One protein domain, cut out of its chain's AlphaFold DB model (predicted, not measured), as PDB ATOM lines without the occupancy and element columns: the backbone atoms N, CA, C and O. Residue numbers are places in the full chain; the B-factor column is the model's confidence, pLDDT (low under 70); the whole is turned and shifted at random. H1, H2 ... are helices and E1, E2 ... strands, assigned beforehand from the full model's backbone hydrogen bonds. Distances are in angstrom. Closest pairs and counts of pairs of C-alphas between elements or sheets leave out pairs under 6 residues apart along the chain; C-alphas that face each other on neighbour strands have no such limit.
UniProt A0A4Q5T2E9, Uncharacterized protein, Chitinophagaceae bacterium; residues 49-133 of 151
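Overview. This is residues 49 to 133 of the 151 residues of an uncharacterized protein of Chitinophagaceae bacterium (UniProt A0A4Q5T2E9). A small sheet of three antiparallel strands, E2, E3 and E4, is covered on one face by the helix H1, which crosses it slantwise over E3 and E4. The second helix, H2, is about perpendicular to H1, touches it, and only grazes the sheet at the edge strand E4, while E1 and the loop before it lie at one end of the longest axis. The printed part has 85 residues, with two named helices and four named strands in the order E1, H1, H2, E2, E3, E4; the sheet's order is E2, E3, E4. The class is mixed, helices and strands, and under half of the residues, 41, are in named elements. The whole is compact, with a radius of gyration of the C-alphas of 12.1 A, and spans 34 by 29 by 24 A.

Along the chain. E1 is residues 56 to 58, 7.2 A long, with C-alpha 56 at (36.581, -63.750, 1.530). H1 is residues 59 to 68, 14.2 A long. H2 is residues 84 to 91, 10.2 A long, with C-alpha 84 at (38.982, -48.366, 11.059). E2 is residues 103 to 106, 9.8 A long. E3 is residues 109 to 116, 21.5 A long. E4 is residues 122 to 129, 23.6 A long, and ends with C-alpha 129 at (20.658, -51.449, 7.449).

Arrangement. E2, E3 and E4 form a meander, each strand the antiparallel neighbour of the one before. The hairpin of E2 and E3 has directions 147 degrees apart, with N 104 and O 111 within hydrogen-bond range at 2.8 A. The hairpin of E3 and E4 has directions 153 degrees apart, with N 112 and O 126 at 2.8 A and N 126 and O 112 at 2.9 A. H1 is on one face of this sheet, in two layers, a helix over a sheet, at a height over the sheet of 8.4 A. On the local plane its line stands at 57 degrees to E3, only just slantwise to the strands. The closest C-alphas of H1 and E4 are those of Tyr 67 and Val 127, 5.5 A apart. H1 and H2 touch, with the C-alphas of Tyr 62 and Phe 91 closest at 6.3 A, about perpendicular at 88 degrees. H2 only grazes the sheet, with its residues 84 to 87. Residues 82 to 83 pair antiparallel with residues 124 to 125 of E4. E1 pairs with no named strand, is apart from H2, E2, E3 and E4, and meets H1 only through their link. In H1 and H2 every O i to N i+4 pair is within hydrogen-bond range.

Size, cuts and confidence. The two C-alphas farthest apart, those of Gly 54 and Gln 75, are 36.1 A apart. The printed part has no cut. The links from H1 to H2, 15 residues, and from H2 to E2, 11 residues, are long. The mean pLDDT of the printed part is 76.7, and it is under 70 at residues 49 to 57, 98 to 108, 116 to 121, 130 to 131 and 133.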
ATOM      1  N   VAL A  49      32.613 -61.005   0.979       62.53
ATOM      2  CA  VAL A  49      33.364 -59.887   0.393       62.53
ATOM      3  C   VAL A  49      34.858 -60.116   0.588       62.53
ATOM      4  O   VAL A  49      35.287 -60.662   1.601       62.53
ATOM      5  N   LEU A  50      35.670 -59.699  -0.384       59.78
ATOM      6  CA  LEU A  50      37.123 -59.807  -0.297       59.78
ATOM      7  C   LEU A  50      37.686 -58.760   0.672       59.78
ATOM      8  O   LEU A  50      37.598 -57.556   0.424       59.78
ATOM      9  N   GLY A  51      38.282 -59.227   1.765       64.88
ATOM     10  CA  GLY A  51      38.994 -58.394   2.723       64.88
ATOM     11  C   GLY A  51      40.303 -57.836   2.174       64.88
ATOM     12  O   GLY A  51      40.829 -58.272   1.149       64.88
ATOM     13  N   ILE A  52      40.869 -56.865   2.894       62.00
ATOM     14  CA  ILE A  52      42.185 -56.279   2.573       62.00
ATOM     15  C   ILE A  52      43.340 -57.291   2.628       62.00
ATOM     16  O   ILE A  52      44.406 -57.024   2.087       62.00
ATOM     17  N   ASP A  53      43.133 -58.423   3.295       63.69
ATOM     18  CA  ASP A  53      44.053 -59.556   3.386       63.69
ATOM     19  C   ASP A  53      43.862 -60.575   2.250       63.69
ATOM     20  O   ASP A  53      44.533 -61.603   2.230       63.69
ATOM     21  N   GLY A  54      42.957 -60.301   1.305       60.81
ATOM     22  CA  GLY A  54      42.652 -61.196   0.193       60.81
ATOM     23  C   GLY A  54      41.790 -62.397   0.584       60.81
ATOM     24  O   GLY A  54      41.652 -63.321  -0.215       60.81
ATOM     25  N   VAL A  55      41.198 -62.400   1.784       69.62
ATOM     26  CA  VAL A  55      40.324 -63.479   2.260       69.62
ATOM     27  C   VAL A  55      38.863 -63.056   2.145       69.62
ATOM     28  O   VAL A  55      38.491 -61.952   2.540       69.62
ATOM     29  N   LEU A  56      38.029 -63.940   1.599       65.25
ATOM     30  CA  LEU A  56      36.581 -63.750   1.530       65.25
ATOM     31  C   LEU A  56      35.946 -63.890   2.918       65.25
ATOM     32  O   LEU A  56      36.319 -64.780   3.683       65.25
ATOM     33  N   PHE A  57      34.989 -63.025   3.244       66.94
ATOM     34  CA  PHE A  57      34.334 -63.041   4.549       66.94
ATOM     35  C   PHE A  57      32.886 -62.531   4.496       66.94
ATOM     36  O   PHE A  57      32.592 -61.610   3.738       66.94
ATOM     37  N   ASP A  58      32.015 -63.075   5.357       80.69
ATOM     38  CA  ASP A  58      30.589 -62.713   5.433       80.69
ATOM     39  C   ASP A  58      30.386 -61.282   5.957       80.69
ATOM     40  O   ASP A  58      30.404 -61.041   7.165       80.69
ATOM     41  N   VAL A  59      30.204 -60.322   5.055       76.12
ATOM     42  CA  VAL A  59      30.110 -58.900   5.380       76.12
ATOM     43  C   VAL A  59      28.905 -58.567   6.251       76.12
ATOM     44  O   VAL A  59      29.043 -57.781   7.190       76.12
ATOM     45  N   ASP A  60      27.758 -59.196   5.999       81.12
ATOM     46  CA  ASP A  60      26.524 -58.928   6.735       81.12
ATOM     47  C   ASP A  60      26.677 -59.361   8.189       81.12
ATOM     48  O   ASP A  60      26.286 -58.624   9.093       81.12
ATOM     49  N   ARG A  61      27.337 -60.500   8.436       86.31
ATOM     50  CA  ARG A  61      27.638 -60.955   9.798       86.31
ATOM     51  C   ARG A  61      28.426 -59.911  10.590       86.31
ATOM     52  O   ARG A  61      28.105 -59.662  11.748       86.31
ATOM     53  N   TYR A  62      29.473 -59.327  10.009       90.12
ATOM     54  CA  TYR A  62      30.309 -58.371  10.741       90.12
ATOM     55  C   TYR A  62      29.649 -57.000  10.868       90.12
ATOM     56  O   TYR A  62      29.736 -56.380  11.926       90.12
ATOM     57  N   LEU A  63      28.961 -56.529   9.825       88.69
ATOM     58  CA  LEU A  63      28.254 -55.252   9.875       88.69
ATOM     59  C   LEU A  63      27.032 -55.297  10.797       88.69
ATOM     60  O   LEU A  63      26.733 -54.285  11.428       88.69
ATOM     61  N   ASP A  64      26.394 -56.456  10.972       90.62
ATOM     62  CA  ASP A  64      25.353 -56.638  11.983       90.62
ATOM     63  C   ASP A  64      25.899 -56.490  13.410       90.62
ATOM     64  O   ASP A  64      25.296 -55.799  14.231       90.62
ATOM     65  N   LEU A  65      27.082 -57.053  13.695       92.50
ATOM     66  CA  LEU A  65      27.747 -56.881  14.993       92.50
ATOM     67  C   LEU A  65      28.074 -55.411  15.267       92.50
ATOM     68  O   LEU A  65      27.855 -54.934  16.379       92.50
ATOM     69  N   VAL A  66      28.568 -54.690  14.256       93.06
ATOM     70  CA  VAL A  66      28.847 -53.251  14.363       93.06
ATOM     71  C   VAL A  66      27.551 -52.473  14.581       93.06
ATOM     72  O   VAL A  66      27.483 -51.604  15.450       93.06
ATOM     73  N   TYR A  67      26.502 -52.786  13.816       92.62
ATOM     74  CA  TYR A  67      25.226 -52.098  13.931       92.62
ATOM     75  C   TYR A  67      24.595 -52.309  15.304       92.62
ATOM     76  O   TYR A  67      24.122 -51.353  15.908       92.62
ATOM     77  N   ASN A  68      24.599 -53.533  15.827       91.75
ATOM     78  CA  ASN A  68      23.942 -53.875  17.086       91.75
ATOM     79  C   ASN A  68      24.803 -53.633  18.332       91.75
ATOM     80  O   ASN A  68      24.321 -53.847  19.450       91.75
ATOM     81  N   ASP A  69      26.027 -53.130  18.176       91.38
ATOM     82  CA  ASP A  69      26.888 -52.809  19.305       91.38
ATOM     83  C   ASP A  69      26.260 -51.742  20.216       91.38
ATOM     84  O   ASP A  69      25.849 -50.663  19.784       91.38
ATOM     85  N   GLY A  70      26.140 -52.074  21.502       74.38
ATOM     86  CA  GLY A  70      25.597 -51.188  22.532       74.38
ATOM     87  C   GLY A  70      24.118 -50.799  22.391       74.38
ATOM     88  O   GLY A  70      23.657 -50.012  23.209       74.38
ATOM     89  N   LYS A  71      23.375 -51.319  21.396       71.25
ATOM     90  CA  LYS A  71      21.958 -51.031  21.044       71.25
ATOM     91  C   LYS A  71      21.552 -49.561  20.857       71.25
ATOM     92  O   LYS A  71      20.537 -49.318  20.211       71.25
ATOM     93  N   GLU A  72      22.329 -48.590  21.308       75.88
ATOM     94  CA  GLU A  72      22.095 -47.172  21.069       75.88
ATOM     95  C   GLU A  72      22.226 -46.867  19.573       75.88
ATOM     96  O   GLU A  72      23.163 -47.297  18.890       75.88
ATOM     97  N   LYS A  73      21.232 -46.157  19.050       84.69
ATOM     98  CA  LYS A  73      21.221 -45.599  17.702       84.69
ATOM     99  C   LYS A  73      21.074 -44.100  17.842       84.69
ATOM    100  O   LYS A  73      20.404 -43.634  18.765       84.69
ATOM    101  N   ASN A  74      21.700 -43.342  16.948       82.06
ATOM    102  CA  ASN A  74      21.418 -41.913  16.903       82.06
ATOM    103  C   ASN A  74      19.959 -41.679  16.453       82.06
ATOM    104  O   ASN A  74      19.263 -42.608  16.039       82.06
ATOM    105  N   GLN A  75      19.490 -40.433  16.512       79.31
ATOM    106  CA  GLN A  75      18.117 -40.076  16.119       79.31
ATOM    107  C   GLN A  75      17.781 -40.444  14.660       79.31
ATOM    108  O   GLN A  75      16.618 -40.625  14.317       79.31
ATOM    109  N   GLU A  76      18.801 -40.595  13.816       78.81
ATOM    110  CA  GLU A  76      18.695 -40.980  12.407       78.81
ATOM    111  C   GLU A  76      18.789 -42.508  12.190       78.81
ATOM    112  O   GLU A  76      18.710 -42.980  11.056       78.81
ATOM    113  N   GLY A  77      18.952 -43.309  13.247       86.19
ATOM    114  CA  GLY A  77      19.002 -44.772  13.176       86.19
ATOM    115  C   GLY A  77      20.356 -45.375  12.782       86.19
ATOM    116  O   GLY A  77      20.408 -46.570  12.475       86.19
ATOM    117  N   TRP A  78      21.436 -44.589  12.783       88.06
ATOM    118  CA  TRP A  78      22.811 -45.055  12.562       88.06
ATOM    119  C   TRP A  78      23.413 -45.653  13.836       88.06
ATOM    120  O   TRP A  78      23.059 -45.254  14.950       88.06
ATOM    121  N   SER A  79      24.340 -46.600  13.672       91.25
ATOM    122  CA  SER A  79      25.192 -47.085  14.765       91.25
ATOM    123  C   SER A  79      26.053 -45.964  15.353       91.25
ATOM    124  O   SER A  79      26.137 -44.861  14.804       91.25
ATOM    125  N   LYS A  80      26.766 -46.276  16.440       90.25
ATOM    126  CA  LYS A  80      27.907 -45.459  16.868       90.25
ATOM    127  C   LYS A  80      28.945 -45.384  15.743       90.25
ATOM    128  O   LYS A  80      28.984 -46.248  14.859       90.25
ATOM    129  N   CYS A  81      29.747 -44.332  15.780       88.75
ATOM    130  CA  CYS A  81      30.888 -44.165  14.898       88.75
ATOM    131  C   CYS A  81      32.072 -44.974  15.434       88.75
ATOM    132  O   CYS A  81      32.300 -45.001  16.642       88.75
ATOM    133  N   TYR A  82      32.805 -45.630  14.538       89.94
ATOM    134  CA  TYR A  82      33.995 -46.407  14.880       89.94
ATOM    135  C   TYR A  82      35.154 -46.053  13.966       89.94
ATOM    136  O   TYR A  82      34.984 -45.883  12.753       89.94
ATOM    137  N   HIS A  83      36.362 -46.043  14.515       90.06
ATOM    138  CA  HIS A  83      37.556 -45.962  13.688       90.06
ATOM    139  C   HIS A  83      37.810 -47.274  12.943       90.06
ATOM    140  O   HIS A  83      37.447 -48.366  13.386       90.06
ATOM    141  N   LYS A  84      38.547 -47.188  11.829       87.69
ATOM    142  CA  LYS A  84      38.982 -48.366  11.059       87.69
ATOM    143  C   LYS A  84      39.669 -49.425  11.933       87.69
ATOM    144  O   LYS A  84      39.452 -50.618  11.742       87.69
ATOM    145  N   THR A  85      40.509 -48.993  12.872       88.69
ATOM    146  CA  THR A  85      41.240 -49.883  13.782       88.69
ATOM    147  C   THR A  85      40.311 -50.625  14.733       88.69
ATOM    148  O   THR A  85      40.543 -51.798  15.002       88.69
ATOM    149  N   GLU A  86      39.240 -49.983  15.198       90.31
ATOM    150  CA  GLU A  86      38.239 -50.610  16.065       90.31
ATOM    151  C   GLU A  86      37.357 -51.578  15.280       90.31
ATOM    152  O   GLU A  86      37.135 -52.699  15.730       90.31
ATOM    153  N   LEU A  87      36.928 -51.191  14.074       90.62
ATOM    154  CA  LEU A  87      36.201 -52.078  13.162       90.62
ATOM    155  C   LEU A  87      36.969 -53.373  12.895       90.62
ATOM    156  O   LEU A  87      36.390 -54.459  12.947       90.62
ATOM    157  N   LEU A  88      38.283 -53.270  12.701       89.44
ATOM    158  CA  LEU A  88      39.142 -54.430  12.520       89.44
ATOM    159  C   LEU A  88      39.333 -55.228  13.819       89.44
ATOM    160  O   LEU A  88      39.088 -56.430  13.835       89.44
ATOM    161  N   ALA A  89      39.784 -54.583  14.897       90.06
ATOM    162  CA  ALA A  89      40.224 -55.278  16.108       90.06
ATOM    163  C   ALA A  89      39.065 -55.831  16.946       90.06
ATOM    164  O   ALA A  89      39.187 -56.900  17.537       90.06
ATOM    165  N   ARG A  90      37.945 -55.105  17.007       92.06
ATOM    166  CA  ARG A  90      36.805 -55.448  17.862       92.06
ATOM    167  C   ARG A  90      35.749 -56.256  17.126       92.06
ATOM    168  O   ARG A  90      35.177 -57.174  17.703       92.06
ATOM    169  N   PHE A  91      35.494 -55.910  15.867       91.69
ATOM    170  CA  PHE A  91      34.419 -56.521  15.089       91.69
ATOM    171  C   PHE A  91      34.927 -57.456  13.998       91.69
ATOM    172  O   PHE A  91      34.122 -58.166  13.415       91.69
ATOM    173  N   GLY A  92      36.230 -57.493  13.705       87.94
ATOM    174  CA  GLY A  92      36.774 -58.334  12.637       87.94
ATOM    175  C   GLY A  92      36.414 -57.859  11.226       87.94
ATOM    176  O   GLY A  92      36.657 -58.587  10.267       87.94
ATOM    177  N   TYR A  93      35.858 -56.652  11.074       87.75
ATOM    178  CA  TYR A  93      35.485 -56.100   9.777       87.75
ATOM    179  C   TYR A  93      36.727 -55.606   9.024       87.75
ATOM    180  O   TYR A  93      37.362 -54.616   9.398       87.75
ATOM    181  N   LYS A  94      37.074 -56.298   7.935       79.75
ATOM    182  CA  LYS A  94      38.314 -56.066   7.173       79.75
ATOM    183  C   LYS A  94      38.165 -55.071   6.017       79.75
ATOM    184  O   LYS A  94      39.137 -54.822   5.309       79.75
ATOM    185  N   GLY A  95      36.995 -54.458   5.843       76.06
ATOM    186  CA  GLY A  95      36.691 -53.571   4.714       76.06
ATOM    187  C   GLY A  95      35.970 -54.291   3.569       76.06
ATOM    188  O   GLY A  95      35.787 -55.495   3.634       76.06
ATOM    189  N   PRO A  96      35.569 -53.590   2.500       70.19
ATOM    190  CA  PRO A  96      36.077 -52.293   2.056       70.19
ATOM    191  C   PRO A  96      35.578 -51.094   2.876       70.19
ATOM    192  O   PRO A  96      34.530 -51.126   3.508       70.19
ATOM    193  N   PHE A  97      36.344 -50.003   2.866       74.50
ATOM    194  CA  PHE A  97      35.975 -48.753   3.541       74.50
ATOM    195  C   PHE A  97      35.703 -47.658   2.503       74.50
ATOM    196  O   PHE A  97      36.467 -47.561   1.533       74.50
ATOM    197  N   PRO A  98      34.675 -46.808   2.691       66.62
ATOM    198  CA  PRO A  98      34.473 -45.644   1.840       66.62
ATOM    199  C   PRO A  98      35.698 -44.722   1.920       66.62
ATOM    200  O   PRO A  98      36.071 -44.260   2.996       66.62
ATOM    201  N   LYS A  99      36.339 -44.471   0.773       55.97
ATOM    202  CA  LYS A  99      37.457 -43.513   0.628       55.97
ATOM    203  C   LYS A  99      37.009 -42.158   0.066       55.97
ATOM    204  O   LYS A  99      37.748 -41.185   0.165       55.97
ATOM    205  N   GLY A 100      35.825 -42.115  -0.544       59.72
ATOM    206  CA  GLY A 100      35.281 -40.973  -1.278       59.72
ATOM    207  C   GLY A 100      33.864 -40.644  -0.823       59.72
ATOM    208  O   GLY A 100      33.714 -40.032   0.229       59.72
ATOM    209  N   SER A 101      32.857 -41.044  -1.615       51.16
ATOM    210  CA  SER A 101      31.433 -40.854  -1.306       51.16
ATOM    211  C   SER A 101      31.133 -41.218   0.142       51.16
ATOM    212  O   SER A 101      31.618 -42.232   0.645       51.16
ATOM    213  N   GLU A 102      30.331 -40.388   0.800       59.66
ATOM    214  CA  GLU A 102      30.036 -40.537   2.223       59.66
ATOM    215  C   GLU A 102      29.463 -41.908   2.558       59.66
ATOM    216  O   GLU A 102      29.678 -42.371   3.665       59.66
ATOM    217  N   TYR A 103      28.806 -42.581   1.610       62.62
ATOM    218  CA  TYR A 103      28.164 -43.877   1.799       62.62
ATOM    219  C   TYR A 103      28.771 -44.967   0.904       62.62
ATOM    220  O   TYR A 103      29.104 -44.726  -0.260       62.62
ATOM    221  N   LEU A 104      28.864 -46.181   1.448       65.94
ATOM    222  CA  LEU A 104      29.240 -47.422   0.774       65.94
ATOM    223  C   LEU A 104      28.212 -48.504   1.120       65.94
ATOM    224  O   LEU A 104      28.031 -48.822   2.290       65.94
ATOM    225  N   VAL A 105      27.542 -49.071   0.118       64.25
ATOM    226  CA  VAL A 105      26.555 -50.146   0.316       64.25
ATOM    227  C   VAL A 105      27.257 -51.500   0.238       64.25
ATOM    228  O   VAL A 105      27.983 -51.752  -0.721       64.25
ATOM    229  N   LEU A 106      27.053 -52.353   1.242       66.19
ATOM    230  CA  LEU A 106      27.668 -53.674   1.372       66.19
ATOM    231  C   LEU A 106      26.638 -54.668   1.897       66.19
ATOM    232  O   LEU A 106      26.181 -54.539   3.033       66.19
ATOM    233  N   GLY A 107      26.271 -55.638   1.058       66.44
ATOM    234  CA  GLY A 107      25.216 -56.597   1.376       66.44
ATOM    235  C   GLY A 107      23.921 -55.889   1.777       66.44
ATOM    236  O   GLY A 107      23.363 -55.099   1.011       66.44
ATOM    237  N   SER A 108      23.474 -56.148   3.002       69.75
ATOM    238  CA  SER A 108      22.253 -55.597   3.595       69.75
ATOM    239  C   SER A 108      22.463 -54.267   4.335       69.75
ATOM    240  O   SER A 108      21.500 -53.690   4.850       69.75
ATOM    241  N   TYR A 109      23.695 -53.752   4.391       78.25
ATOM    242  CA  TYR A 109      24.076 -52.583   5.187       78.25
ATOM    243  C   TYR A 109      24.693 -51.466   4.346       78.25
ATOM    244  O   TYR A 109      25.136 -51.641   3.211       78.25
ATOM    245  N   VAL A 110      24.734 -50.278   4.939       77.19
ATOM    246  CA  VAL A 110      25.435 -49.110   4.425       77.19
ATOM    247  C   VAL A 110      26.436 -48.638   5.463       77.19
ATOM    248  O   VAL A 110      26.090 -48.455   6.629       77.19
ATOM    249  N   LEU A 111      27.670 -48.430   5.017       78.06
ATOM    250  CA  LEU A 111      28.749 -47.800   5.759       78.06
ATOM    251  C   LEU A 111      28.812 -46.321   5.388       78.06
ATOM    252  O   LEU A 111      29.007 -45.998   4.218       78.06
ATOM    253  N   ARG A 112      28.699 -45.427   6.367       81.38
ATOM    254  CA  ARG A 112      28.922 -43.993   6.195       81.38
ATOM    255  C   ARG A 112      30.288 -43.602   6.733       81.38
ATOM    256  O   ARG A 112      30.545 -43.862   7.901       81.38
ATOM    257  N   ARG A 113      31.123 -42.934   5.939       77.88
ATOM    258  CA  ARG A 113      32.304 -42.214   6.432       77.88
ATOM    259  C   ARG A 113      31.863 -40.900   7.070       77.88
ATOM    260  O   ARG A 113      31.210 -40.089   6.420       77.88
ATOM    261  N   THR A 114      32.265 -40.673   8.307       76.06
ATOM    262  CA  THR A 114      32.174 -39.390   9.002       76.06
ATOM    263  C   THR A 114      33.577 -38.910   9.348       76.06
ATOM    264  O   THR A 114      34.539 -39.680   9.328       76.06
ATOM    265  N   VAL A 115      33.711 -37.615   9.621       73.31
ATOM    266  CA  VAL A 115      34.978 -37.026  10.049       73.31
ATOM    267  C   VAL A 115      34.784 -36.506  11.457       73.31
ATOM    268  O   VAL A 115      33.952 -35.623  11.673       73.31
ATOM    269  N   ASP A 116      35.552 -37.044  12.401       67.12
ATOM    270  CA  ASP A 116      35.574 -36.501  13.751       67.12
ATOM    271  C   ASP A 116      36.360 -35.180  13.747       67.12
ATOM    272  O   ASP A 116      37.574 -35.134  13.511       67.12
ATOM    273  N   ILE A 117      35.641 -34.082  13.982       57.16
ATOM    274  CA  ILE A 117      36.201 -32.727  14.030       57.16
ATOM    275  C   ILE A 117      36.993 -32.451  15.318       57.16
ATOM    276  O   ILE A 117      37.811 -31.535  15.339       57.16
ATOM    277  N   TYR A 118      36.774 -33.232  16.374       55.06
ATOM    278  CA  TYR A 118      37.419 -33.096  17.678       55.06
ATOM    279  C   TYR A 118      38.719 -33.910  17.764       55.06
ATOM    280  O   TYR A 118      39.680 -33.457  18.387       55.06
ATOM    281  N   TYR A 119      38.806 -35.052  17.073       54.97
ATOM    282  CA  TYR A 119      39.983 -35.935  17.074       54.97
ATOM    283  C   TYR A 119      40.819 -35.870  15.786       54.97
ATOM    284  O   TYR A 119      41.237 -36.891  15.238       54.97
ATOM    285  N   GLN A 120      41.153 -34.654  15.340       56.69
ATOM    286  CA  GLN A 120      42.134 -34.405  14.269       56.69
ATOM    287  C   GLN A 120      41.734 -34.927  12.872       56.69
ATOM    288  O   GLN A 120      42.591 -35.399  12.128       56.69
ATOM    289  N   PHE A 121      40.460 -34.822  12.483       60.66
ATOM    290  CA  PHE A 121      39.983 -35.224  11.149       60.66
ATOM    291  C   PHE A 121      40.245 -36.698  10.821       60.66
ATOM    292  O   PHE A 121      40.559 -37.054   9.681       60.66
ATOM    293  N   LYS A 122      40.144 -37.567  11.828       70.94
ATOM    294  CA  LYS A 122      40.236 -39.007  11.605       70.94
ATOM    295  C   LYS A 122      38.937 -39.528  11.011       70.94
ATOM    296  O   LYS A 122      37.845 -39.096  11.379       70.94
ATOM    297  N   ASP A 123      39.096 -40.480  10.099       80.06
ATOM    298  CA  ASP A 123      37.972 -41.173   9.494       80.06
ATOM    299  C   ASP A 123      37.288 -42.065  10.524       80.06
ATOM    300  O   ASP A 123      37.912 -42.902  11.192       80.06
ATOM    301  N   GLU A 124      35.981 -41.893  10.598       87.56
ATOM    302  CA  GLU A 124      35.074 -42.720  11.364       87.56
ATOM    303  C   GLU A 124      34.017 -43.318  10.450       87.56
ATOM    304  O   GLU A 124      33.729 -42.800   9.370       87.56
ATOM    305  N   TYR A 125      33.446 -44.434  10.884       87.38
ATOM    306  CA  TYR A 125      32.478 -45.177  10.105       87.38
ATOM    307  C   TYR A 125      31.260 -45.523  10.951       87.38
ATOM    308  O   TYR A 125      31.391 -46.102  12.030       87.38
ATOM    309  N   ALA A 126      30.081 -45.196  10.437       89.50
ATOM    310  CA  ALA A 126      28.799 -45.584  11.007       89.50
ATOM    311  C   ALA A 126      28.087 -46.567  10.075       89.50
ATOM    312  O   ALA A 126      28.265 -46.528   8.860       89.50
ATOM    313  N   VAL A 127      27.263 -47.441  10.639       89.81
ATOM    314  CA  VAL A 127      26.569 -48.509   9.920       89.81
ATOM    315  C   VAL A 127      25.066 -48.333  10.058       89.81
ATOM    316  O   VAL A 127      24.574 -47.923  11.113       89.81
ATOM    317  N   LYS A 128      24.325 -48.659   9.002       84.88
ATOM    318  CA  LYS A 128      22.863 -48.718   9.026       84.88
ATOM    319  C   LYS A 128      22.343 -49.770   8.043       84.88
ATOM    320  O   LYS A 128      22.859 -49.839   6.929       84.88
ATOM    321  N   PRO A 129      21.327 -50.576   8.400       79.88
ATOM    322  CA  PRO A 129      20.658 -51.449   7.449       79.88
ATOM    323  C   PRO A 129      20.081 -50.645   6.288       79.88
ATOM    324  O   PRO A 129      19.414 -49.626   6.491       79.88
ATOM    325  N   PHE A 130      20.278 -51.132   5.066       65.31
ATOM    326  CA  PHE A 130      19.785 -50.482   3.853       65.31
ATOM    327  C   PHE A 130      18.261 -50.274   3.883       65.31
ATOM    328  O   PHE A 130      17.736 -49.261   3.415       65.31
ATOM    329  N   THR A 131      17.537 -51.217   4.490       64.00
ATOM    330  CA  THR A 131      16.076 -51.173   4.642       64.00
ATOM    331  C   THR A 131      15.597 -49.974   5.459       64.00
ATOM    332  O   THR A 131      14.501 -49.477   5.204       64.00
ATOM    333  N   LEU A 132      16.426 -49.472   6.378       74.00
ATOM    334  CA  LEU A 132      16.095 -48.372   7.283       74.00
ATOM    335  C   LEU A 132      16.500 -46.996   6.745       74.00
ATOM    336  O   LEU A 132      16.272 -45.991   7.420       74.00
ATOM    337  N   LEU A 133      17.107 -46.921   5.556       63.72
ATOM    338  CA  LEU A 133      17.433 -45.636   4.942       63.72
ATOM    339  C   LEU A 133      16.164 -44.835   4.631       63.72
ATOM    340  O   LEU A 133      15.238 -45.362   3.999       63.72
TER     341      LEU A 133